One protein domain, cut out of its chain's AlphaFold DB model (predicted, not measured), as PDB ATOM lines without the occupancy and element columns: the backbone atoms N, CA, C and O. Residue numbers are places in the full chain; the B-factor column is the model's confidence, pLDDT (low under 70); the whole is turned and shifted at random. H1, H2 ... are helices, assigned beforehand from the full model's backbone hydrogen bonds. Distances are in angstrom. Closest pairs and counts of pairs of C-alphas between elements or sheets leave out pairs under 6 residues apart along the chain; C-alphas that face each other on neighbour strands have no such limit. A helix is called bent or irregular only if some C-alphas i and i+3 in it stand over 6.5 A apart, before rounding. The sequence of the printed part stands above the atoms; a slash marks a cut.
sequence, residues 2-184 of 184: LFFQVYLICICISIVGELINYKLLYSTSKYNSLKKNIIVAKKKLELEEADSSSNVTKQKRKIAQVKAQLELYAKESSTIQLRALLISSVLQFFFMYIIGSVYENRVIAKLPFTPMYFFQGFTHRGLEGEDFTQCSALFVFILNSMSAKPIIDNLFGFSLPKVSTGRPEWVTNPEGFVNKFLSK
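AT A GLANCE: This is residues 2 to 184 of the 184 residues of an uncharacterized protein of Smittium simulii (UniProt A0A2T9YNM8). One very long helix, H3, makes the long axis, with H2 folded back on its first half as a hairpin, and with H1 and H5 packed on its second half to form a loose three-helix bundle. Beside the end of H3 at residue 102 lies a small head of loops, residues 103 to 136, with the short helix H4, while residues 157 to 168 lead away to a small arm of H6 and H7, of which residues 171 to 176 and 179 to 184 stick out. The printed part has 183 residues, is all helix, and has seven named helices, H1 to H7 in chain order, and no named strand. It is only just loose, close to extended, with a radius of gyration of the C-alphas of 23.8 A, and its flat outline spans 74 by 46 by 24 A.

HOW THE PARTS SIT: H1, residues 2 to 26, and H2, residues 29 to 50, are close but not clearly touching, about perpendicular at 78 degrees. H2 and H3, residues 56 to 102, form a helical hairpin at a tilt of 37 degrees, only just steep; their closest C-alphas, of Leu 45 and Val 66, are 6.5 A apart. H3 touches H1 with residues 84 to 95 alone, at a steep tilt of 42 degrees, opposite ways, closest at the C-alphas of Asn 21 and Ser 88, 6.5 A. H5, residues 137 to 156, has a kink of 34 degrees near residue 147. H5 touches H1 at a steep tilt of 44 degrees, the same way, closest at the C-alphas of Cys 10 and Phe 141, 5.8 A. H5 touches H3 opposite ways at 33 degrees, only just shallow; the closest C-alphas, of Gly 100 and Leu 138, are 6.1 A apart. H1, H3 and H5 are an up-and-down bundle, each running against the one before it. H4, residues 117 to 123, touches H5, about perpendicular at 79 degrees, closest at the C-alphas of Thr 123 and Phe 139, 5.3 A. H6, residues 169 to 172, and H7, residues 174 to 182, touch only at the corner, closest at the C-alphas of Trp 170 and Phe 177, 5.5 A. In H1, H2, H3 and H7 every O i to N i+4 pair is within hydrogen-bond range; H5 has 13 of 16, H4 has 1 of 3 with 3 of 4 O i to N i+3 pairs, and H6 is too short for such a pair.

IN THESE COORDINATES: H1 begins at C-alpha 2, (10.452, 25.727, -50.119), and is 35.7 A long; H2 is 32.2 A. H3 runs 66.4 A to C-alpha 102 at (15.798, 35.550, -43.502). H4 is only just irregular, with C-alphas 118 and 121 6.7 A apart. H5 is 26.7 A long, H6 5.1 A, and H7 12.2 A, ending at C-alpha 182, (-29.127, 37.496, -3.060).

THE WHOLE: The C-alphas farthest apart, of Ser 54 and Gly 129, are 76.2 A apart. The printed part has no cut. The links H3 to H4, H4 to H5 and H5 to H6 are long. Mean pLDDT of the printed part is 80.7; residues 26 to 27, 52 to 55, 156 to 173 and 184 are under 70.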
ATOM      1  N   LEU A   2      10.143  24.755 -51.189       82.25
ATOM      2  CA  LEU A   2      10.452  25.727 -50.119       82.25
ATOM      3  C   LEU A   2       9.564  25.604 -48.867       82.25
ATOM      4  O   LEU A   2      10.081  25.650 -47.756       82.25
ATOM      5  N   PHE A   3       8.256  25.366 -49.031       85.62
ATOM      6  CA  PHE A   3       7.342  25.135 -47.903       85.62
ATOM      7  C   PHE A   3       7.804  24.005 -46.978       85.62
ATOM      8  O   PHE A   3       7.907  24.206 -45.774       85.62
ATOM      9  N   PHE A   4       8.142  22.838 -47.535       86.81
ATOM     10  CA  PHE A   4       8.597  21.695 -46.739       86.81
ATOM     11  C   PHE A   4       9.916  21.981 -46.021       86.81
ATOM     12  O   PHE A   4      10.073  21.599 -44.866       86.81
ATOM     13  N   GLN A   5      10.845  22.690 -46.667       87.69
ATOM     14  CA  GLN A   5      12.114  23.076 -46.044       87.69
ATOM     15  C   GLN A   5      11.889  24.012 -44.851       87.69
ATOM     16  O   GLN A   5      12.403  23.760 -43.765       87.69
ATOM     17  N   VAL A   6      11.075  25.054 -45.032       87.81
ATOM     18  CA  VAL A   6      10.758  26.019 -43.967       87.81
ATOM     19  C   VAL A   6       9.991  25.340 -42.838       87.81
ATOM     20  O   VAL A   6      10.275  25.584 -41.667       87.81
ATOM     21  N   TYR A   7       9.066  24.444 -43.173       89.00
ATOM     22  CA  TYR A   7       8.309  23.677 -42.193       89.00
ATOM     23  C   TYR A   7       9.210  22.763 -41.347       89.00
ATOM     24  O   TYR A   7       9.108  22.776 -40.121       89.00
ATOM     25  N   LEU A   8      10.149  22.040 -41.968       89.88
ATOM     26  CA  LEU A   8      11.137  21.229 -41.246       89.88
ATOM     27  C   LEU A   8      12.022  22.085 -40.332       89.88
ATOM     28  O   LEU A   8      12.242  21.718 -39.179       89.88
ATOM     29  N   ILE A   9      12.474  23.250 -40.806       89.25
ATOM     30  CA  ILE A   9      13.235  24.203 -39.984       89.25
ATOM     31  C   ILE A   9      12.399  24.667 -38.782       89.25
ATOM     32  O   ILE A   9      12.904  24.688 -37.664       89.25
ATOM     33  N   CYS A  10      11.113  24.974 -38.977       89.19
ATOM     34  CA  CYS A  10      10.215  25.375 -37.892       89.19
ATOM     35  C   CYS A  10      10.045  24.269 -36.841       89.19
ATOM     36  O   CYS A  10      10.087  24.561 -35.646       89.19
ATOM     37  N   ILE A  11       9.910  23.006 -37.261       88.12
ATOM     38  CA  ILE A  11       9.856  21.859 -36.343       88.12
ATOM     39  C   ILE A  11      11.160  21.747 -35.547       88.12
ATOM     40  O   ILE A  11      11.116  21.637 -34.320       88.12
ATOM     41  N   CYS A  12      12.316  21.829 -36.211       89.19
ATOM     42  CA  CYS A  12      13.617  21.803 -35.543       89.19
ATOM     43  C   CYS A  12      13.747  22.934 -34.513       89.19
ATOM     44  O   CYS A  12      14.171  22.690 -33.384       89.19
ATOM     45  N   ILE A  13      13.325  24.155 -34.863       88.44
ATOM     46  CA  ILE A  13      13.314  25.308 -33.953       88.44
ATOM     47  C   ILE A  13      12.398  25.051 -32.754       88.44
ATOM     48  O   ILE A  13      12.790  25.342 -31.626       88.44
ATOM     49  N   SER A  14      11.209  24.476 -32.953       86.12
ATOM     50  CA  SER A  14      10.300  24.142 -31.849       86.12
ATOM     51  C   SER A  14      10.885  23.102 -30.898       86.12
ATOM     52  O   SER A  14      10.775  23.269 -29.685       86.12
ATOM     53  N   ILE A  15      11.553  22.072 -31.423       87.06
ATOM     54  CA  ILE A  15      12.234  21.061 -30.601       87.06
ATOM     55  C   ILE A  15      13.372  21.706 -29.802       87.06
ATOM     56  O   ILE A  15      13.463  21.512 -28.593       87.06
ATOM     57  N   VAL A  16      14.221  22.509 -30.451       87.94
ATOM     58  CA  VAL A  16      15.325  23.217 -29.782       87.94
ATOM     59  C   VAL A  16      14.798  24.181 -28.720       87.94
ATOM     60  O   VAL A  16      15.330  24.222 -27.612       87.94
ATOM     61  N   GLY A  17      13.733  24.924 -29.026       85.31
ATOM     62  CA  GLY A  17      13.092  25.831 -28.081       85.31
ATOM     63  C   GLY A  17      12.577  25.105 -26.843       85.31
ATOM     64  O   GLY A  17      12.791  25.568 -25.722       85.31
ATOM     65  N   GLU A  18      11.984  23.926 -27.027       81.88
ATOM     66  CA  GLU A  18      11.516  23.114 -25.907       81.88
ATOM     67  C   GLU A  18      12.661  22.484 -25.109       81.88
ATOM     68  O   GLU A  18      12.605  22.455 -23.885       81.88
ATOM     69  N   LEU A  19      13.756  22.081 -25.756       85.88
ATOM     70  CA  LEU A  19      14.958  21.604 -25.062       85.88
ATOM     71  C   LEU A  19      15.617  22.697 -24.212       85.88
ATOM     72  O   LEU A  19      16.060  22.427 -23.094       85.88
ATOM     73  N   ILE A  20      15.677  23.932 -24.719       84.56
ATOM     74  CA  ILE A  20      16.193  25.083 -23.968       84.56
ATOM     75  C   ILE A  20      15.285  25.370 -22.770       84.56
ATOM     76  O   ILE A  20      15.783  25.495 -21.648       84.56
ATOM     77  N   ASN A  21      13.965  25.411 -22.984       81.62
ATOM     78  CA  ASN A  21      12.988  25.580 -21.908       81.62
ATOM     79  C   ASN A  21      13.109  24.469 -20.862       81.62
ATOM     80  O   ASN A  21      13.179  24.763 -19.671       81.62
ATOM     81  N   TYR A  22      13.214  23.207 -21.285       79.94
ATOM     82  CA  TYR A  22      13.403  22.067 -20.395       79.94
ATOM     83  C   TYR A  22      14.680  22.201 -19.574       79.94
ATOM     84  O   TYR A  22      14.642  22.054 -18.354       79.94
ATOM     85  N   LYS A  23      15.812  22.523 -20.208       82.69
ATOM     86  CA  LYS A  23      17.091  22.684 -19.510       82.69
ATOM     87  C   LYS A  23      17.005  23.789 -18.458       82.69
ATOM     88  O   LYS A  23      17.465  23.590 -17.340       82.69
ATOM     89  N   LEU A  24      16.389  24.920 -18.793       79.12
ATOM     90  CA  LEU A  24      16.291  26.084 -17.913       79.12
ATOM     91  C   LEU A  24      15.274  25.872 -16.771       79.12
ATOM     92  O   LEU A  24      15.492  26.303 -15.636       79.12
ATOM     93  N   LEU A  25      14.191  25.139 -17.042       76.44
ATOM     94  CA  LEU A  25      13.160  24.792 -16.066       76.44
ATOM     95  C   LEU A  25      13.616  23.666 -15.123       76.44
ATOM     96  O   LEU A  25      13.517  23.806 -13.904       76.44
ATOM     97  N   TYR A  26      14.149  22.567 -15.667       69.25
ATOM     98  CA  TYR A  26      14.572  21.383 -14.910       69.25
ATOM     99  C   TYR A  26      15.891  21.597 -14.158       69.25
ATOM    100  O   TYR A  26      16.086  20.988 -13.104       69.25
ATOM    101  N   SER A  27      16.775  22.501 -14.613       69.88
ATOM    102  CA  SER A  27      17.958  22.872 -13.813       69.88
ATOM    103  C   SER A  27      17.588  23.635 -12.541       69.88
ATOM    104  O   SER A  27      18.412  23.776 -11.637       69.88
ATOM    105  N   THR A  28      16.353  24.130 -12.433       75.69
ATOM    106  CA  THR A  28      15.890  24.797 -11.224       75.69
ATOM    107  C   THR A  28      15.487  23.746 -10.186       75.69
ATOM    108  O   THR A  28      14.393  23.189 -10.236       75.69
ATOM    109  N   SER A  29      16.329  23.528  -9.167       72.75
ATOM    110  CA  SER A  29      16.039  22.639  -8.018       72.75
ATOM    111  C   SER A  29      14.657  22.892  -7.378       72.75
ATOM    112  O   SER A  29      13.975  21.963  -6.937       72.75
ATOM    113  N   LYS A  30      14.179  24.147  -7.415       76.44
ATOM    114  CA  LYS A  30      12.841  24.540  -6.938       76.44
ATOM    115  C   LYS A  30      11.705  23.834  -7.688       76.44
ATOM    116  O   LYS A  30      10.733  23.447  -7.050       76.44
ATOM    117  N   TYR A  31      11.829  23.619  -9.001       81.50
ATOM    118  CA  TYR A  31      10.811  22.932  -9.807       81.50
ATOM    119  C   TYR A  31      10.644  21.472  -9.364       81.50
ATOM    120  O   TYR A  31       9.527  21.014  -9.122       81.50
ATOM    121  N   ASN A  32      11.757  20.754  -9.187       82.19
ATOM    122  CA  ASN A  32      11.738  19.341  -8.801       82.19
ATOM    123  C   ASN A  32      11.200  19.133  -7.383       82.19
ATOM    124  O   ASN A  32      10.395  18.228  -7.155       82.19
ATOM    125  N   SER A  33      11.599  19.988  -6.442       84.06
ATOM    126  CA  SER A  33      11.084  19.956  -5.070       84.06
ATOM    127  C   SER A  33       9.587  20.271  -5.023       84.06
ATOM    128  O   SER A  33       8.828  19.547  -4.381       84.06
ATOM    129  N   LEU A  34       9.130  21.280  -5.772       82.88
ATOM    130  CA  LEU A  34       7.714  21.645  -5.831       82.88
ATOM    131  C   LEU A  34       6.858  20.551  -6.488       82.88
ATOM    132  O   LEU A  34       5.805  20.200  -5.960       82.88
ATOM    133  N   LYS A  35       7.330  19.947  -7.587       84.38
ATOM    134  CA  LYS A  35       6.653  18.818  -8.247       84.38
ATOM    135  C   LYS A  35       6.471  17.640  -7.288       84.38
ATOM    136  O   LYS A  35       5.370  17.097  -7.200       84.38
ATOM    137  N   LYS A  36       7.516  17.275  -6.532       86.50
ATOM    138  CA  LYS A  36       7.443  16.222  -5.503       86.50
ATOM    139  C   LYS A  36       6.436  16.574  -4.406       86.50
ATOM    140  O   LYS A  36       5.582  15.748  -4.092       86.50
ATOM    141  N   ASN A  37       6.489  17.799  -3.879       85.62
ATOM    142  CA  ASN A  37       5.586  18.255  -2.820       85.62
ATOM    143  C   ASN A  37       4.118  18.239  -3.266       85.62
ATOM    144  O   ASN A  37       3.269  17.756  -2.521       85.62
ATOM    145  N   ILE A  38       3.820  18.675  -4.495       85.12
ATOM    146  CA  ILE A  38       2.461  18.635  -5.056       85.12
ATOM    147  C   ILE A  38       1.955  17.194  -5.192       85.12
ATOM    148  O   ILE A  38       0.812  16.921  -4.836       85.12
ATOM    149  N   ILE A  39       2.781  16.262  -5.680       85.69
ATOM    150  CA  ILE A  39       2.391  14.847  -5.826       85.69
ATOM    151  C   ILE A  39       2.103  14.221  -4.456       85.69
ATOM    152  O   ILE A  39       1.084  13.554  -4.283       85.69
ATOM    153  N   VAL A  40       2.969  14.466  -3.468       87.88
ATOM    154  CA  VAL A  40       2.784  13.960  -2.099       87.88
ATOM    155  C   VAL A  40       1.540  14.569  -1.451       87.88
ATOM    156  O   VAL A  40       0.763  13.841  -0.838       87.88
ATOM    157  N   ALA A  41       1.323  15.877  -1.602       83.06
ATOM    158  CA  ALA A  41       0.152  16.564  -1.059       83.06
ATOM    159  C   ALA A  41      -1.156  16.075  -1.702       83.06
ATOM    160  O   ALA A  41      -2.112  15.804  -0.980       83.06
ATOM    161  N   LYS A  42      -1.189  15.883  -3.030       83.81
ATOM    162  CA  LYS A  42      -2.351  15.304  -3.729       83.81
ATOM    163  C   LYS A  42      -2.656  13.886  -3.254       83.81
ATOM    164  O   LYS A  42      -3.796  13.598  -2.919       83.81
ATOM    165  N   LYS A  43      -1.637  13.027  -3.139       86.44
ATOM    166  CA  LYS A  43      -1.823  11.652  -2.655       86.44
ATOM    167  C   LYS A  43      -2.333  11.612  -1.210       86.44
ATOM    168  O   LYS A  43      -3.177  10.788  -0.884       86.44
ATOM    169  N   LYS A  44      -1.844  12.506  -0.340       84.19
ATOM    170  CA  LYS A  44      -2.354  12.640   1.036       84.19
ATOM    171  C   LYS A  44      -3.817  13.076   1.064       84.19
ATOM    172  O   LYS A  44      -4.576  12.535   1.854       84.19
ATOM    173  N   LEU A  45      -4.202  14.010   0.196       80.75
ATOM    174  CA  LEU A  45      -5.585  14.464   0.074       80.75
ATOM    175  C   LEU A  45      -6.520  13.327  -0.360       80.75
ATOM    176  O   LEU A  45      -7.546  13.123   0.273       80.75
ATOM    177  N   GLU A  46      -6.141  12.556  -1.381       82.06
ATOM    178  CA  GLU A  46      -6.935  11.414  -1.862       82.06
ATOM    179  C   GLU A  46      -7.109  10.332  -0.784       82.06
ATOM    180  O   GLU A  46      -8.199   9.792  -0.620       82.06
ATOM    181  N   LEU A  47      -6.056  10.045  -0.010       83.44
ATOM    182  CA  LEU A  47      -6.122   9.094   1.104       83.44
ATOM    183  C   LEU A  47      -7.027   9.600   2.239       83.44
ATOM    184  O   LEU A  47      -7.838   8.838   2.756       83.44
ATOM    185  N   GLU A  48      -6.928  10.884   2.601       77.38
ATOM    186  CA  GLU A  48      -7.785  11.484   3.632       77.38
ATOM    187  C   GLU A  48      -9.246  11.641   3.188       77.38
ATOM    188  O   GLU A  48     -10.124  11.668   4.046       77.38
ATOM    189  N   GLU A  49      -9.532  11.750   1.886       76.88
ATOM    190  CA  GLU A  49     -10.899  11.758   1.342       76.88
ATOM    191  C   GLU A  49     -11.495  10.338   1.238       76.88
ATOM    192  O   GLU A  49     -12.709  10.184   1.368       76.88
ATOM    193  N   ALA A  50     -10.666   9.300   1.064       76.06
ATOM    194  CA  ALA A  50     -11.100   7.899   1.016       76.06
ATOM    195  C   ALA A  50     -11.349   7.276   2.406       76.06
ATOM    196  O   ALA A  50     -12.188   6.383   2.543       76.06
ATOM    197  N   ASP A  51     -10.651   7.743   3.447       71.75
ATOM    198  CA  ASP A  51     -10.822   7.246   4.816       71.75
ATOM    199  C   ASP A  51     -12.193   7.651   5.398       71.75
ATOM    200  O   ASP A  51     -12.398   8.776   5.841       71.75
ATOM    201  N   SER A  52     -13.153   6.727   5.472       57.38
ATOM    202  CA  SER A  52     -14.461   6.942   6.131       57.38
ATOM    203  C   SER A  52     -14.371   6.797   7.660       57.38
ATOM    204  O   SER A  52     -15.028   5.956   8.272       57.38
ATOM    205  N   SER A  53     -13.506   7.588   8.298       57.44
ATOM    206  CA  SER A  53     -13.270   7.550   9.747       57.44
ATOM    207  C   SER A  53     -14.410   8.206  10.547       57.44
ATOM    208  O   SER A  53     -14.914   9.270  10.195       57.44
ATOM    209  N   SER A  54     -14.772   7.612  11.690       54.22
ATOM    210  CA  SER A  54     -15.913   7.962  12.563       54.22
ATOM    211  C   SER A  54     -15.939   9.394  13.134       54.22
ATOM    212  O   SER A  54     -16.933   9.797  13.733       54.22
ATOM    213  N   ASN A  55     -14.882  10.195  12.951       68.06
ATOM    214  CA  ASN A  55     -14.772  11.574  13.443       68.06
ATOM    215  C   ASN A  55     -14.737  12.603  12.296       68.06
ATOM    216  O   ASN A  55     -13.724  13.267  12.045       68.06
ATOM    217  N   VAL A  56     -15.895  12.787  11.656       74.44
ATOM    218  CA  VAL A  56     -16.130  13.691  10.512       74.44
ATOM    219  C   VAL A  56     -15.571  15.108  10.739       74.44
ATOM    220  O   VAL A  56     -14.989  15.711   9.837       74.44
ATOM    221  N   THR A  57     -15.675  15.654  11.955       76.62
ATOM    222  CA  THR A  57     -15.218  17.023  12.275       76.62
ATOM    223  C   THR A  57     -13.692  17.170  12.275       76.62
ATOM    224  O   THR A  57     -13.170  18.187  11.813       76.62
ATOM    225  N   LYS A  58     -12.946  16.167  12.767       78.88
ATOM    226  CA  LYS A  58     -11.469  16.196  12.763       78.88
ATOM    227  C   LYS A  58     -10.919  15.982  11.353       78.88
ATOM    228  O   LYS A  58      -9.959  16.648  10.975       78.88
ATOM    229  N   GLN A  59     -11.554  15.108  10.576       77.00
ATOM    230  CA  GLN A  59     -11.197  14.845   9.185       77.00
ATOM    231  C   GLN A  59     -11.398  16.085   8.305       77.00
ATOM    232  O   GLN A  59     -10.473  16.499   7.613       77.00
ATOM    233  N   LYS A  60     -12.549  16.766   8.420       77.62
ATOM    234  CA  LYS A  60     -12.812  18.028   7.702       77.62
ATOM    235  C   LYS A  60     -11.743  19.096   7.966       77.62
ATOM    236  O   LYS A  60     -11.346  19.795   7.037       77.62
ATOM    237  N   ARG A  61     -11.245  19.210   9.205       80.12
ATOM    238  CA  ARG A  61     -10.158  20.147   9.549       80.12
ATOM    239  C   ARG A  61      -8.826  19.775   8.891       80.12
ATOM    240  O   ARG A  61      -8.149  20.672   8.400       80.12
ATOM    241  N   LYS A  62      -8.465  18.488   8.850       80.94
ATOM    242  CA  LYS A  62      -7.238  18.018   8.179       80.94
ATOM    243  C   LYS A  62      -7.305  18.221   6.665       80.94
ATOM    244  O   LYS A  62      -6.416  18.855   6.108       80.94
ATOM    245  N   ILE A  63      -8.426  17.853   6.044       79.69
ATOM    246  CA  ILE A  63      -8.676  18.086   4.615       79.69
ATOM    247  C   ILE A  63      -8.573  19.581   4.285       79.69
ATOM    248  O   ILE A  63      -7.940  19.950   3.298       79.69
ATOM    249  N   ALA A  64      -9.144  20.463   5.114       82.69
ATOM    250  CA  ALA A  64      -9.041  21.910   4.917       82.69
ATOM    251  C   ALA A  64      -7.587  22.414   5.002       82.69
ATOM    252  O   ALA A  64      -7.179  23.249   4.197       82.69
ATOM    253  N   GLN A  65      -6.784  21.880   5.928       84.62
ATOM    254  CA  GLN A  65      -5.359  22.215   6.043       84.62
ATOM    255  C   GLN A  65      -4.550  21.732   4.833       84.62
ATOM    256  O   GLN A  65      -3.736  22.488   4.304       84.62
ATOM    257  N   VAL A  66      -4.793  20.505   4.359       83.44
ATOM    258  CA  VAL A  66      -4.129  19.956   3.164       83.44
ATOM    259  C   VAL A  66      -4.537  20.733   1.909       83.44
ATOM    260  O   VAL A  66      -3.678  21.039   1.083       83.44
ATOM    261  N   LYS A  67      -5.811  21.137   1.788       81.94
ATOM    262  CA  LYS A  67      -6.290  22.014   0.702       81.94
ATOM    263  C   LYS A  67      -5.604  23.379   0.732       81.94
ATOM    264  O   LYS A  67      -5.102  23.806  -0.301       81.94
ATOM    265  N   ALA A  68      -5.479  24.007   1.902       84.12
ATOM    266  CA  ALA A  68      -4.759  25.274   2.040       84.12
ATOM    267  C   ALA A  68      -3.274  25.148   1.640       84.12
ATOM    268  O   ALA A  68      -2.746  26.002   0.931       84.12
ATOM    269  N   GLN A  69      -2.597  24.058   2.025       84.75
ATOM    270  CA  GLN A  69      -1.222  23.789   1.582       84.75
ATOM    271  C   GLN A  69      -1.135  23.568   0.065       84.75
ATOM    272  O   GLN A  69      -0.213  24.062  -0.584       84.75
ATOM    273  N   LEU A  70      -2.107  22.861  -0.517       83.06
ATOM    274  CA  LEU A  70      -2.171  22.623  -1.956       83.06
ATOM    275  C   LEU A  70      -2.383  23.927  -2.740       83.06
ATOM    276  O   LEU A  70      -1.759  24.101  -3.784       83.06
ATOM    277  N   GLU A  71      -3.200  24.853  -2.234       83.06
ATOM    278  CA  GLU A  71      -3.396  26.184  -2.827       83.06
ATOM    279  C   GLU A  71      -2.121  27.035  -2.787       83.06
ATOM    280  O   GLU A  71      -1.792  27.700  -3.773       83.06
ATOM    281  N   LEU A  72      -1.352  26.972  -1.696       84.56
ATOM    282  CA  LEU A  72      -0.047  27.637  -1.616       84.56
ATOM    283  C   LEU A  72       0.926  27.078  -2.661       84.56
ATOM    284  O   LEU A  72       1.515  27.847  -3.424       84.56
ATOM    285  N   TYR A  73       1.029  25.751  -2.777       83.88
ATOM    286  CA  TYR A  73       1.851  25.123  -3.815       83.88
ATOM    287  C   TYR A  73       1.336  25.401  -5.234       83.88
ATOM    288  O   TYR A  73       2.140  25.521  -6.160       83.88
ATOM    289  N   ALA A  74       0.021  25.552  -5.426       82.44
ATOM    290  CA  ALA A  74      -0.565  25.970  -6.700       82.44
ATOM    291  C   ALA A  74      -0.088  27.372  -7.088       82.44
ATOM    292  O   ALA A  74       0.362  27.580  -8.213       82.44
ATOM    293  N   LYS A  75      -0.119  28.316  -6.141       83.31
ATOM    294  CA  LYS A  75       0.328  29.699  -6.347       83.31
ATOM    295  C   LYS A  75       1.824  29.777  -6.667       83.31
ATOM    296  O   LYS A  75       2.230  30.500  -7.583       83.31
ATOM    297  N   GLU A  76       2.647  29.004  -5.961       83.12
ATOM    298  CA  GLU A  76       4.078  28.882  -6.267       83.12
ATOM    299  C   GLU A  76       4.309  28.260  -7.654       83.12
ATOM    300  O   GLU A  76       5.121  28.764  -8.435       83.12
ATOM    301  N   SER A  77       3.537  27.228  -8.008       80.38
ATOM    302  CA  SER A  77       3.585  26.576  -9.320       80.38
ATOM    303  C   SER A  77       3.227  27.548 -10.442       80.38
ATOM    304  O   SER A  77       3.956  27.631 -11.428       80.38
ATOM    305  N   SER A  78       2.161  28.337 -10.292       80.88
ATOM    306  CA  SER A  78       1.768  29.357 -11.271       80.88
ATOM    307  C   SER A  78       2.843  30.424 -11.463       80.88
ATOM    308  O   SER A  78       3.065  30.866 -12.585       80.88
ATOM    309  N   THR A  79       3.564  30.804 -10.405       82.56
ATOM    310  CA  THR A  79       4.666  31.774 -10.514       82.56
ATOM    311  C   THR A  79       5.834  31.207 -11.325       82.56
ATOM    312  O   THR A  79       6.404  31.904 -12.165       82.56
ATOM    313  N   ILE A  80       6.183  29.934 -11.110       82.19
ATOM    314  CA  ILE A  80       7.218  29.246 -11.897       82.19
ATOM    315  C   ILE A  80       6.768  29.082 -13.354       82.19
ATOM    316  O   ILE A  80       7.550  29.361 -14.260       82.19
ATOM    317  N   GLN A  81       5.510  28.699 -13.586       81.81
ATOM    318  CA  GLN A  81       4.940  28.586 -14.932       81.81
ATOM    319  C   GLN A  81       4.937  29.932 -15.655       81.81
ATOM    320  O   GLN A  81       5.361  29.997 -16.800       81.81
ATOM    321  N   LEU A  82       4.545  31.019 -14.988       84.44
ATOM    322  CA  LEU A  82       4.551  32.355 -15.578       84.44
ATOM    323  C   LEU A  82       5.964  32.779 -15.994       84.44
ATOM    324  O   LEU A  82       6.155  33.273 -17.100       84.44
ATOM    325  N   ARG A  83       6.972  32.535 -15.147       84.25
ATOM    326  CA  ARG A  83       8.377  32.800 -15.502       84.25
ATOM    327  C   ARG A  83       8.820  31.981 -16.713       84.25
ATOM    328  O   ARG A  83       9.462  32.527 -17.604       84.25
ATOM    329  N   ALA A  84       8.449  30.705 -16.769       83.25
ATOM    330  CA  ALA A  84       8.748  29.841 -17.908       83.25
ATOM    331  C   ALA A  84       8.066  30.328 -19.196       83.25
ATOM    332  O   ALA A  84       8.698  30.377 -20.248       83.25
ATOM    333  N   LEU A  85       6.804  30.759 -19.107       85.31
ATOM    334  CA  LEU A  85       6.059  31.336 -20.226       85.31
ATOM    335  C   LEU A  85       6.709  32.624 -20.736       85.31
ATOM    336  O   LEU A  85       6.808  32.803 -21.948       85.31
ATOM    337  N   LEU A  86       7.199  33.492 -19.845       88.81
ATOM    338  CA  LEU A  86       7.917  34.709 -20.234       88.81
ATOM    339  C   LEU A  86       9.214  34.386 -20.984       88.81
ATOM    340  O   LEU A  86       9.453  34.942 -22.051       88.81
ATOM    341  N   ILE A  87      10.018  33.454 -20.470       86.69
ATOM    342  CA  ILE A  87      11.281  33.046 -21.108       86.69
ATOM    343  C   ILE A  87      11.015  32.404 -22.474       86.69
ATOM    344  O   ILE A  87      11.632  32.786 -23.468       86.69
ATOM    345  N   SER A  88      10.043  31.494 -22.537       86.00
ATOM    346  CA  SER A  88       9.599  30.861 -23.781       86.00
ATOM    347  C   SER A  88       9.096  31.898 -24.795       86.00
ATOM    348  O   SER A  88       9.415  31.809 -25.975       86.00
ATOM    349  N   SER A  89       8.384  32.938 -24.341       89.75
ATOM    350  CA  SER A  89       7.903  34.025 -25.208       89.75
ATOM    351  C   SER A  89       9.050  34.863 -25.768       89.75
ATOM    352  O   SER A  89       9.060  35.157 -26.959       89.75
ATOM    353  N   VAL A  90      10.044  35.217 -24.947       91.69
ATOM    354  CA  VAL A  90      11.239  35.943 -25.413       91.69
ATOM    355  C   VAL A  90      11.965  35.144 -26.493       91.69
ATOM    356  O   VAL A  90      12.311  35.688 -27.542       91.69
ATOM    357  N   LEU A  91      12.138  33.840 -26.273       90.38
ATOM    358  CA  LEU A  91      12.751  32.942 -27.247       90.38
ATOM    359  C   LEU A  91      11.930  32.860 -28.545       90.38
ATOM    360  O   LEU A  91      12.483  32.905 -29.643       90.38
ATOM    361  N   GLN A  92      10.604  32.806 -28.424       89.62
ATOM    362  CA  GLN A  92       9.681  32.797 -29.553       89.62
ATOM    363  C   GLN A  92       9.800  34.069 -30.401       89.62
ATOM    364  O   GLN A  92       9.874  33.986 -31.627       89.62
ATOM    365  N   PHE A  93       9.854  35.243 -29.765       91.31
ATOM    366  CA  PHE A  93      10.041  36.519 -30.462       91.31
ATOM    367  C   PHE A  93      11.412  36.613 -31.134       91.31
ATOM    368  O   PHE A  93      11.505  37.125 -32.248       91.31
ATOM    369  N   PHE A  94      12.457  36.076 -30.502       92.25
ATOM    370  CA  PHE A  94      13.790  36.010 -31.092       92.25
ATOM    371  C   PHE A  94      13.807  35.175 -32.383       92.25
ATOM    372  O   PHE A  94      14.288  35.640 -33.415       92.25
ATOM    373  N   PHE A  95      13.212  33.978 -32.370       90.12
ATOM    374  CA  PHE A  95      13.101  33.157 -33.581       90.12
ATOM    375  C   PHE A  95      12.176  33.771 -34.634       90.12
ATOM    376  O   PHE A  95      12.483  33.697 -35.824       90.12
ATOM    377  N   MET A  96      11.090  34.428 -34.217       89.50
ATOM    378  CA  MET A  96      10.215  35.171 -35.126       89.50
ATOM    379  C   MET A  96      10.992  36.263 -35.871       89.50
ATOM    380  O   MET A  96      10.817  36.417 -37.075       89.50
ATOM    381  N   TYR A  97      11.875  36.990 -35.180       90.94
ATOM    382  CA  TYR A  97      12.720  38.013 -35.793       90.94
ATOM    383  C   TYR A  97      13.684  37.421 -36.833       90.94
ATOM    384  O   TYR A  97      13.766  37.936 -37.944       90.94
ATOM    385  N   ILE A  98      14.354  36.308 -36.510       91.12
ATOM    386  CA  ILE A  98      15.282  35.631 -37.435       91.12
ATOM    387  C   ILE A  98      14.551  35.118 -38.682       91.12
ATOM    388  O   ILE A  98      15.011  35.324 -39.798       91.12
ATOM    389  N   ILE A  99      13.408  34.449 -38.514       88.75
ATOM    390  CA  ILE A  99      12.640  33.927 -39.655       88.75
ATOM    391  C   ILE A  99      12.107  35.081 -40.508       88.75
ATOM    392  O   ILE A  99      12.114  34.985 -41.734       88.75
ATOM    393  N   GLY A 100      11.674  36.166 -39.863       87.44
ATOM    394  CA  GLY A 100      11.197  37.367 -40.538       87.44
ATOM    395  C   GLY A 100      12.265  38.018 -41.410       87.44
ATOM    396  O   GLY A 100      11.964  38.359 -42.546       87.44
ATOM    397  N   SER A 101      13.502  38.132 -40.920       87.00
ATOM    398  CA  SER A 101      14.599  38.741 -41.683       87.00
ATOM    399  C   SER A 101      15.180  37.824 -42.762       87.00
ATOM    400  O   SER A 101      15.566  38.291 -43.827       87.00
ATOM    401  N   VAL A 102      15.234  36.508 -42.529       88.62
ATOM    402  CA  VAL A 102      15.798  35.550 -43.502       88.62
ATOM    403  C   VAL A 102      14.865  35.318 -44.697       88.62
ATOM    404  O   VAL A 102      15.338  35.084 -45.810       88.62
ATOM    405  N   TYR A 103      13.547  35.366 -44.482       86.00
ATOM    406  CA  TYR A 103      12.533  35.055 -45.500       86.00
ATOM    407  C   TYR A 103      11.666  36.262 -45.884       86.00
ATOM    408  O   TYR A 103      10.514  36.094 -46.293       86.00
ATOM    409  N   GLU A 104      12.211  37.469 -45.770       82.81
ATOM    410  CA  GLU A 104      11.531  38.693 -46.190       82.81
ATOM    411  C   GLU A 104      11.194  38.647 -47.691       82.81
ATOM    412  O   GLU A 104      11.988  38.171 -48.509       82.81
ATOM    413  N   ASN A 105       9.981  39.076 -48.054       83.38
ATOM    414  CA  ASN A 105       9.477  39.123 -49.432       83.38
ATOM    415  C   ASN A 105       9.512  37.783 -50.197       83.38
ATOM    416  O   ASN A 105       9.470  37.741 -51.429       83.38
ATOM    417  N   ARG A 106       9.568  36.651 -49.484       85.62
ATOM    418  CA  ARG A 106       9.564  35.304 -50.072       85.62
ATOM    419  C   ARG A 106       8.218  34.623 -49.870       85.62
ATOM    420  O   ARG A 106       7.872  34.228 -48.759       85.62
ATOM    421  N   VAL A 107       7.499  34.386 -50.965       87.75
ATOM    422  CA  VAL A 107       6.258  33.598 -50.957       87.75
ATOM    423  C   VAL A 107       6.582  32.123 -50.744       87.75
ATOM    424  O   VAL A 107       7.320  31.522 -51.528       87.75
ATOM    425  N   ILE A 108       6.023  31.519 -49.696       87.25
ATOM    426  CA  ILE A 108       6.347  30.132 -49.322       87.25
ATOM    427  C   ILE A 108       5.276  29.151 -49.765       87.25
ATOM    428  O   ILE A 108       5.593  28.052 -50.231       87.25
ATOM    429  N   ALA A 109       4.015  29.537 -49.619       86.44
ATOM    430  CA  ALA A 109       2.878  28.739 -50.040       86.44
ATOM    431  C   ALA A 109       1.767  29.642 -50.568       86.44
ATOM    432  O   ALA A 109       1.673  30.813 -50.199       86.44
ATOM    433  N   LYS A 110       0.917  29.069 -51.420       88.56
ATOM    434  CA  LYS A 110      -0.370  29.651 -51.787       88.56
ATOM    435  C   LYS A 110      -1.470  28.830 -51.138       88.56
ATOM    436  O   LYS A 110      -1.484  27.605 -51.252       88.56
ATOM    437  N   LEU A 111      -2.346  29.509 -50.420       86.19
ATOM    438  CA  LEU A 111      -3.526  28.935 -49.805       86.19
ATOM    439  C   LEU A 111      -4.605  28.754 -50.884       86.19
ATOM    440  O   LEU A 111      -4.739  29.605 -51.762       86.19
ATOM    441  N   PRO A 112      -5.410  27.681 -50.823       87.62
ATOM    442  CA  PRO A 112      -6.507  27.466 -51.766       87.62
ATOM    443  C   PRO A 112      -7.722  28.374 -51.494       87.62
ATOM    444  O   PRO A 112      -8.719  28.296 -52.203       87.62
ATOM    445  N   PHE A 113      -7.659  29.215 -50.460       89.38
ATOM    446  CA  PHE A 113      -8.688  30.175 -50.082       89.38
ATOM    447  C   PHE A 113      -8.041  31.508 -49.703       89.38
ATOM    448  O   PHE A 113      -6.905  31.552 -49.227       89.38
ATOM    449  N   THR A 114      -8.785  32.598 -49.866       85.50
ATOM    450  CA  THR A 114      -8.415  33.914 -49.339       85.50
ATOM    451  C   THR A 114      -8.753  33.976 -47.845       85.50
ATOM    452  O   THR A 114      -9.924  33.793 -47.494       85.50
ATOM    453  N   PRO A 115      -7.782  34.214 -46.945       85.06
ATOM    454  CA  PRO A 115      -8.042  34.346 -45.513       85.06
ATOM    455  C   PRO A 115      -9.054  35.463 -45.220       85.06
ATOM    456  O   PRO A 115      -9.108  36.464 -45.936       85.06
ATOM    457  N   MET A 116      -9.830  35.325 -44.139       86.38
ATOM    458  CA  MET A 116     -10.695  36.406 -43.643       86.38
ATOM    459  C   MET A 116      -9.864  37.656 -43.315       86.38
ATOM    460  O   MET A 116      -8.751  37.524 -42.808       86.38
ATOM    461  N   TYR A 117     -10.426  38.852 -43.532       84.06
ATOM    462  CA  TYR A 117      -9.737  40.150 -43.401       84.06
ATOM    463  C   TYR A 117      -8.907  40.298 -42.113       84.06
ATOM    464  O   TYR A 117      -7.769  40.752 -42.144       84.06
ATOM    465  N   PHE A 118      -9.424  39.809 -40.983       84.62
ATOM    466  CA  PHE A 118      -8.721  39.835 -39.698       84.62
ATOM    467  C   PHE A 118      -7.399  39.037 -39.681       84.62
ATOM    468  O   PHE A 118      -6.441  39.429 -39.019       84.62
ATOM    469  N   PHE A 119      -7.321  37.928 -40.419       83.75
ATOM    470  CA  PHE A 119      -6.145  37.053 -40.469       83.75
ATOM    471  C   PHE A 119      -5.191  37.373 -41.624       83.75
ATOM    472  O   PHE A 119      -4.048  36.914 -41.597       83.75
ATOM    473  N   GLN A 120      -5.614  38.186 -42.600       85.06
ATOM    474  CA  GLN A 120      -4.783  38.584 -43.744       85.06
ATOM    475  C   GLN A 120      -3.484  39.268 -43.299       85.06
ATOM    476  O   GLN A 120      -2.415  38.991 -43.839       85.06
ATOM    477  N   GLY A 121      -3.546  40.081 -42.238       84.19
ATOM    478  CA  GLY A 121      -2.364  40.716 -41.652       84.19
ATOM    479  C   GLY A 121      -1.353  39.728 -41.055       84.19
ATOM    480  O   GLY A 121      -0.175  40.053 -40.974       84.19
ATOM    481  N   PHE A 122      -1.777  38.521 -40.666       82.94
ATOM    482  CA  PHE A 122      -0.882  37.467 -40.176       82.94
ATOM    483  C   PHE A 122      -0.332  36.599 -41.308       82.94
ATOM    484  O   PHE A 122       0.847  36.248 -41.276       82.94
ATOM    485  N   THR A 123      -1.157  36.257 -42.303       85.75
ATOM    486  CA  THR A 123      -0.756  35.403 -43.435       85.75
ATOM    487  C   THR A 123       0.177  36.120 -44.405       85.75
ATOM    488  O   THR A 123       1.118  35.507 -44.908       85.75
ATOM    489  N   HIS A 124      -0.052  37.417 -44.627       86.31
ATOM    490  CA  HIS A 124       0.668  38.239 -45.602       86.31
ATOM    491  C   HIS A 124       1.789  39.092 -44.975       86.31
ATOM    492  O   HIS A 124       2.417  39.916 -45.639       86.31
ATOM    493  N   ARG A 125       2.066  38.923 -43.675       83.25
ATOM    494  CA  ARG A 125       3.086  39.718 -42.976       83.25
ATOM    495  C   ARG A 125       4.471  39.493 -43.585       83.25
ATOM    496  O   ARG A 125       4.958  38.363 -43.551       83.25
ATOM    497  N   GLY A 126       5.109  40.570 -44.047       78.62
ATOM    498  CA  GLY A 126       6.450  40.536 -44.648       78.62
ATOM    499  C   GLY A 126       6.476  40.083 -46.112       78.62
ATOM    500  O   GLY A 126       7.535  39.685 -46.589       78.62
ATOM    501  N   LEU A 127       5.324  40.087 -46.795       84.12
ATOM    502  CA  LEU A 127       5.222  39.877 -48.239       84.12
ATOM    503  C   LEU A 127       4.784  41.162 -48.939       84.12
ATOM    504  O   LEU A 127       3.845  41.829 -48.499       84.12
ATOM    505  N   GLU A 128       5.434  41.457 -50.058       77.94
ATOM    506  CA  GLU A 128       5.032  42.490 -51.008       77.94
ATOM    507  C   GLU A 128       4.053  41.906 -52.037       77.94
ATOM    508  O   GLU A 128       4.322  40.871 -52.650       77.94
ATOM    509  N   GLY A 129       2.905  42.561 -52.222       78.75
ATOM    510  CA  GLY A 129       1.877  42.162 -53.185       78.75
ATOM    511  C   GLY A 129       0.453  42.333 -52.654       78.75
ATOM    512  O   GLY A 129       0.239  42.503 -51.458       78.75
ATOM    513  N   GLU A 130      -0.526  42.282 -53.558       79.62
ATOM    514  CA  GLU A 130      -1.963  42.334 -53.225       79.62
ATOM    515  C   GLU A 130      -2.640  40.950 -53.314       79.62
ATOM    516  O   GLU A 130      -3.856  40.820 -53.181       79.62
ATOM    517  N   ASP A 131      -1.860  39.885 -53.533       85.31
ATOM    518  CA  ASP A 131      -2.370  38.513 -53.611       85.31
ATOM    519  C   ASP A 131      -2.446  37.880 -52.212       85.31
ATOM    520  O   ASP A 131      -1.556  37.150 -51.774       85.31
ATOM    521  N   PHE A 132      -3.560  38.118 -51.515       82.81
ATOM    522  CA  PHE A 132      -3.811  37.597 -50.163       82.81
ATOM    523  C   PHE A 132      -3.921  36.066 -50.067       82.81
ATOM    524  O   PHE A 132      -4.042  35.537 -48.960       82.81
ATOM    525  N   THR A 133      -3.873  35.330 -51.184       86.69
ATOM    526  CA  THR A 133      -3.741  33.863 -51.145       86.69
ATOM    527  C   THR A 133      -2.327  33.427 -50.758       86.69
ATOM    528  O   THR A 133      -2.105  32.269 -50.402       86.69
ATOM    529  N   GLN A 134      -1.354  34.337 -50.802       87.12
ATOM    530  CA  GLN A 134       0.043  34.056 -50.507       87.12
ATOM    531  C   GLN A 134       0.321  34.047 -49.003       87.12
ATOM    532  O   GLN A 134      -0.233  34.819 -48.222       87.12
ATOM    533  N   CYS A 135       1.203  33.136 -48.602       88.31
ATOM    534  CA  CYS A 135       1.553  32.875 -47.215       88.31
ATOM    535  C   CYS A 135       3.048  33.104 -46.967       88.31
ATOM    536  O   CYS A 135       3.899  32.567 -47.690       88.31
ATOM    537  N   SER A 136       3.355  33.841 -45.897       90.62
ATOM    538  CA  SER A 136       4.718  34.132 -45.445       90.62
ATOM    539  C   SER A 136       5.301  33.045 -44.532       90.62
ATOM    540  O   SER A 136       4.592  32.180 -44.008       90.62
ATOM    541  N   ALA A 137       6.616  33.101 -44.301       88.75
ATOM    542  CA  ALA A 137       7.328  32.203 -43.379       88.75
ATOM    543  C   ALA A 137       6.885  32.352 -41.932       88.75
ATOM    544  O   ALA A 137       6.783  31.370 -41.197       88.75
ATOM    545  N   LEU A 138       6.591  33.590 -41.543       89.00
ATOM    546  CA  LEU A 138       6.140  33.925 -40.203       89.00
ATOM    547  C   LEU A 138       4.813  33.243 -39.883       89.00
ATOM    548  O   LEU A 138       4.647  32.729 -38.780       89.00
ATOM    549  N   PHE A 139       3.898  33.176 -40.851       89.25
ATOM    550  CA  PHE A 139       2.630  32.481 -40.658       89.25
ATOM    551  C   PHE A 139       2.829  30.984 -40.407       89.25
ATOM    552  O   PHE A 139       2.271  30.443 -39.454       89.25
ATOM    553  N   VAL A 140       3.678  30.323 -41.203       89.88
ATOM    554  CA  VAL A 140       4.009  28.899 -41.014       89.88
ATOM    555  C   VAL A 140       4.639  28.661 -39.638       89.88
ATOM    556  O   VAL A 140       4.268  27.712 -38.947       89.88
ATOM    557  N   PHE A 141       5.535  29.548 -39.200       90.06
ATOM    558  CA  PHE A 141       6.149  29.480 -37.875       90.06
ATOM    559  C   PHE A 141       5.128  29.635 -36.739       90.06
ATOM    560  O   PHE A 141       5.142  28.850 -35.788       90.06
ATOM    561  N   ILE A 142       4.215  30.606 -36.841       88.94
ATOM    562  CA  ILE A 142       3.161  30.832 -35.843       88.94
ATOM    563  C   ILE A 142       2.223  29.622 -35.777       88.94
ATOM    564  O   ILE A 142       1.970  29.111 -34.685       88.94
ATOM    565  N   LEU A 143       1.766  29.109 -36.923       88.75
ATOM    566  CA  LEU A 143       0.920  27.914 -36.978       88.75
ATOM    567  C   LEU A 143       1.601  26.697 -36.353       88.75
ATOM    568  O   LEU A 143       0.984  25.965 -35.573       88.75
ATOM    569  N   ASN A 144       2.883  26.500 -36.664       89.25
ATOM    570  CA  ASN A 144       3.680  25.435 -36.077       89.25
ATOM    571  C   ASN A 144       3.818  25.619 -34.558       89.25
ATOM    572  O   ASN A 144       3.626  24.669 -33.806       89.25
ATOM    573  N   SER A 145       4.054  26.838 -34.078       86.50
ATOM    574  CA  SER A 145       4.120  27.102 -32.641       86.50
ATOM    575  C   SER A 145       2.802  26.857 -31.915       86.50
ATOM    576  O   SER A 145       2.829  26.468 -30.753       86.50
ATOM    577  N   MET A 146       1.659  27.116 -32.546       85.44
ATOM    578  CA  MET A 146       0.357  26.872 -31.919       85.44
ATOM    579  C   MET A 146      -0.022  25.388 -31.943       85.44
ATOM    580  O   MET A 146      -0.685  24.920 -31.022       85.44
ATOM    581  N   SER A 147       0.415  24.647 -32.966       86.81
ATOM    582  CA  SER A 147       0.002  23.254 -33.184       86.81
ATOM    583  C   SER A 147       1.007  22.242 -32.636       86.81
ATOM    584  O   SER A 147       0.635  21.337 -31.897       86.81
ATOM    585  N   ALA A 148       2.292  22.387 -32.971       82.06
ATOM    586  CA  ALA A 148       3.328  21.421 -32.616       82.06
ATOM    587  C   ALA A 148       3.786  21.568 -31.165       82.06
ATOM    588  O   ALA A 148       4.009  20.563 -30.494       82.06
ATOM    589  N   LYS A 149       3.886  22.800 -30.647       78.12
ATOM    590  CA  LYS A 149       4.393  23.038 -29.287       78.12
ATOM    591  C   LYS A 149       3.576  22.307 -28.207       78.12
ATOM    592  O   LYS A 149       4.183  21.544 -27.466       78.12
ATOM    593  N   PRO A 150       2.232  22.404 -28.142       79.56
ATOM    594  CA  PRO A 150       1.466  21.676 -27.124       79.56
ATOM    595  C   PRO A 150       1.589  20.150 -27.241       79.56
ATOM    596  O   PRO A 150       1.530  19.447 -26.235       79.56
ATOM    597  N   ILE A 151       1.760  19.634 -28.464       84.50
ATOM    598  CA  ILE A 151       1.951  18.200 -28.720       84.50
ATOM    599  C   ILE A 151       3.300  17.747 -28.158       84.50
ATOM    600  O   ILE A 151       3.361  16.730 -27.471       84.50
ATOM    601  N   ILE A 152       4.358  18.521 -28.405       78.44
ATOM    602  CA  ILE A 152       5.703  18.280 -27.875       78.44
ATOM    603  C   ILE A 152       5.672  18.354 -26.340       78.44
ATOM    604  O   ILE A 152       6.100  17.413 -25.674       78.44
ATOM    605  N   ASP A 153       5.083  19.403 -25.766       75.69
ATOM    606  CA  ASP A 153       4.992  19.593 -24.312       75.69
ATOM    607  C   ASP A 153       4.254  18.429 -23.623       75.69
ATOM    608  O   ASP A 153       4.627  17.996 -22.525       75.69
ATOM    609  N   ASN A 154       3.209  17.903 -24.272       76.88
ATOM    610  CA  ASN A 154       2.450  16.754 -23.787       76.88
ATOM    611  C   ASN A 154       3.231  15.439 -23.935       76.88
ATOM    612  O   ASN A 154       3.235  14.629 -23.012       76.88
ATOM    613  N   LEU A 155       3.927  15.246 -25.060       77.00
ATOM    614  CA  LEU A 155       4.741  14.058 -25.321       77.00
ATOM    615  C   LEU A 155       5.877  13.914 -24.302       77.00
ATOM    616  O   LEU A 155       6.161  12.813 -23.838       77.00
ATOM    617  N   PHE A 156       6.504  15.027 -23.925       69.94
ATOM    618  CA  PHE A 156       7.614  15.023 -22.978       69.94
ATOM    619  C   PHE A 156       7.192  15.129 -21.502       69.94
ATOM    620  O   PHE A 156       8.018  14.938 -20.606       69.94
ATOM    621  N   GLY A 157       5.919  15.417 -21.205       66.94
ATOM    622  CA  GLY A 157       5.408  15.439 -19.829       66.94
ATOM    623  C   GLY A 157       6.069  16.493 -18.925       66.94
ATOM    624  O   GLY A 157       6.126  16.325 -17.701       66.94
ATOM    625  N   PHE A 158       6.578  17.582 -19.510       63.22
ATOM    626  CA  PHE A 158       7.288  18.656 -18.799       63.22
ATOM    627  C   PHE A 158       6.360  19.623 -18.052       63.22
ATOM    628  O   PHE A 158       6.812  20.480 -17.286       63.22
ATOM    629  N   SER A 159       5.048  19.470 -18.217       62.84
ATOM    630  CA  SER A 159       4.070  20.270 -17.489       62.84
ATOM    631  C   SER A 159       4.074  19.924 -15.999       62.84
ATOM    632  O   SER A 159       4.005  18.758 -15.600       62.84
ATOM    633  N   LEU A 160       4.107  20.957 -15.150       63.44
ATOM    634  CA  LEU A 160       3.744  20.781 -13.745       63.44
ATOM    635  C   LEU A 160       2.323  20.213 -13.693       63.44
ATOM    636  O   LEU A 160       1.476  20.639 -14.485       63.44
ATOM    637  N   PRO A 161       2.044  19.263 -12.784       61.34
ATOM    638  CA  PRO A 161       0.696  18.750 -12.626       61.34
ATOM    639  C   PRO A 161      -0.226  19.941 -12.411       61.34
ATOM    640  O   PRO A 161      -0.019  20.713 -11.474       61.34
ATOM    641  N   LYS A 162      -1.220  20.099 -13.293       61.56
ATOM    642  CA  LYS A 162      -2.238  21.135 -13.141       61.56
ATOM    643  C   LYS A 162      -2.832  20.937 -11.750       61.56
ATOM    644  O   LYS A 162      -3.459  19.910 -11.452       61.56
ATOM    645  N   VAL A 163      -2.513  21.849 -10.841       56.38
ATOM    646  CA  VAL A 163      -3.220  21.917  -9.576       56.38
ATOM    647  C   VAL A 163      -4.556  22.491  -9.987       56.38
ATOM    648  O   VAL A 163      -4.610  23.610 -10.486       56.38
ATOM    649  N   SER A 164      -5.598  21.663  -9.936       50.66
ATOM    650  CA  SER A 164      -6.956  22.146 -10.112       50.66
ATOM    651  C   SER A 164      -7.139  23.213  -9.048       50.66
ATOM    652  O   SER A 164      -7.335  22.875  -7.882       50.66
ATOM    653  N   THR A 165      -7.026  24.485  -9.433       49.72
ATOM    654  CA  THR A 165      -7.573  25.590  -8.657       49.72
ATOM    655  C   THR A 165      -8.980  25.144  -8.291       49.72
ATOM    656  O   THR A 165      -9.694  24.649  -9.173       49.72
ATOM    657  N   GLY A 166      -9.309  25.150  -6.997       54.12
ATOM    658  CA  GLY A 166     -10.586  24.646  -6.504       54.12
ATOM    659  C   GLY A 166     -11.701  25.109  -7.434       54.12
ATOM    660  O   GLY A 166     -11.719  26.276  -7.832       54.12
ATOM    661  N   ARG A 167     -12.549  24.171  -7.882       55.78
ATOM    662  CA  ARG A 167     -13.657  24.512  -8.778       55.78
ATOM    663  C   ARG A 167     -14.374  25.723  -8.163       55.78
ATOM    664  O   ARG A 167     -14.585  25.701  -6.945       55.78
ATOM    665  N   PRO A 168     -14.678  26.763  -8.956       59.44
ATOM    666  CA  PRO A 168     -15.168  28.029  -8.428       59.44
ATOM    667  C   PRO A 168     -16.347  27.815  -7.473       59.44
ATOM    668  O   PRO A 168     -17.055  26.819  -7.591       59.44
ATOM    669  N   GLU A 169     -16.537  28.715  -6.508       54.16
ATOM    670  CA  GLU A 169     -17.477  28.528  -5.388       54.16
ATOM    671  C   GLU A 169     -18.903  28.178  -5.861       54.16
ATOM    672  O   GLU A 169     -19.560  27.340  -5.257       54.16
ATOM    673  N   TRP A 170     -19.341  28.694  -7.016       63.09
ATOM    674  CA  TRP A 170     -20.624  28.334  -7.639       63.09
ATOM    675  C   TRP A 170     -20.731  26.864  -8.098       63.09
ATOM    676  O   TRP A 170     -21.829  26.362  -8.307       63.09
ATOM    677  N   VAL A 171     -19.609  26.164  -8.278       67.62
ATOM    678  CA  VAL A 171     -19.529  24.736  -8.644       67.62
ATOM    679  C   VAL A 171     -19.399  23.845  -7.409       67.62
ATOM    680  O   VAL A 171     -19.818  22.692  -7.441       67.62
ATOM    681  N   THR A 172     -18.779  24.339  -6.334       63.66
ATOM    682  CA  THR A 172     -18.521  23.564  -5.103       63.66
ATOM    683  C   THR A 172     -19.567  23.781  -4.017       63.66
ATOM    684  O   THR A 172     -19.821  22.865  -3.241       63.66
ATOM    685  N   ASN A 173     -20.184  24.960  -3.968       66.44
ATOM    686  CA  ASN A 173     -21.259  25.322  -3.051       66.44
ATOM    687  C   ASN A 173     -22.245  26.299  -3.733       66.44
ATOM    688  O   ASN A 173     -22.263  27.493  -3.409       66.44
ATOM    689  N   PRO A 174     -23.055  25.814  -4.696       70.19
ATOM    690  CA  PRO A 174     -23.987  26.656  -5.447       70.19
ATOM    691  C   PRO A 174     -24.968  27.399  -4.532       70.19
ATOM    692  O   PRO A 174     -25.247  28.573  -4.763       70.19
ATOM    693  N   GLU A 175     -25.426  26.770  -3.449       73.94
ATOM    694  CA  GLU A 175     -26.380  27.379  -2.515       73.94
ATOM    695  C   GLU A 175     -25.761  28.509  -1.679       73.94
ATOM    696  O   GLU A 175     -26.380  29.555  -1.483       73.94
ATOM    697  N   GLY A 176     -24.510  28.347  -1.231       74.94
ATOM    698  CA  GLY A 176     -23.775  29.404  -0.530       74.94
ATOM    699  C   GLY A 176     -23.478  30.612  -1.421       74.94
ATOM    700  O   GLY A 176     -23.589  31.755  -0.974       74.94
ATOM    701  N   PHE A 177     -23.157  30.370  -2.695       76.88
ATOM    702  CA  PHE A 177     -22.948  31.426  -3.686       76.88
ATOM    703  C   PHE A 177     -24.239  32.208  -3.965       76.88
ATOM    704  O   PHE A 177     -24.227  33.439  -3.925       76.88
ATOM    705  N   VAL A 178     -25.357  31.507  -4.189       80.00
ATOM    706  CA  VAL A 178     -26.666  32.120  -4.466       80.00
ATOM    707  C   VAL A 178     -27.148  32.957  -3.280       80.00
ATOM    708  O   VAL A 178     -27.523  34.109  -3.473       80.00
ATOM    709  N   ASN A 179     -27.052  32.450  -2.048       81.81
ATOM    710  CA  ASN A 179     -27.454  33.211  -0.859       81.81
ATOM    711  C   ASN A 179     -26.618  34.482  -0.654       81.81
ATOM    712  O   ASN A 179     -27.160  35.524  -0.304       81.81
ATOM    713  N   LYS A 180     -25.308  34.427  -0.922       80.31
ATOM    714  CA  LYS A 180     -24.406  35.588  -0.834       80.31
ATOM    715  C   LYS A 180     -24.637  36.613  -1.947       80.31
ATOM    716  O   LYS A 180     -24.349  37.794  -1.761       80.31
ATOM    717  N   PHE A 181     -25.112  36.161  -3.106       78.25
ATOM    718  CA  PHE A 181     -25.479  37.022  -4.228       78.25
ATOM    719  C   PHE A 181     -26.838  37.696  -4.005       78.25
ATOM    720  O   PHE A 181     -27.000  38.855  -4.364       78.25
ATOM    721  N   LEU A 182     -27.787  36.990  -3.382       80.81
ATOM    722  CA  LEU A 182     -29.127  37.496  -3.060       80.81
ATOM    723  C   LEU A 182     -29.171  38.361  -1.791       80.81
ATOM    724  O   LEU A 182     -30.116  39.119  -1.610       80.81
ATOM    725  N   SER A 183     -28.177  38.263  -0.903       78.06
ATOM    726  CA  SER A 183     -28.096  39.069   0.324       78.06
ATOM    727  C   SER A 183     -27.424  40.439   0.130       78.06
ATOM    728  O   SER A 183     -26.973  41.028   1.114       78.06
ATOM    729  N   LYS A 184     -27.254  40.904  -1.111       54.47
ATOM    730  CA  LYS A 184     -26.542  42.133  -1.475       54.47
ATOM    731  C   LYS A 184     -27.432  43.019  -2.334       54.47
ATOM    732  O   LYS A 184     -27.331  44.250  -2.155       54.47
TER     733      LYS A 184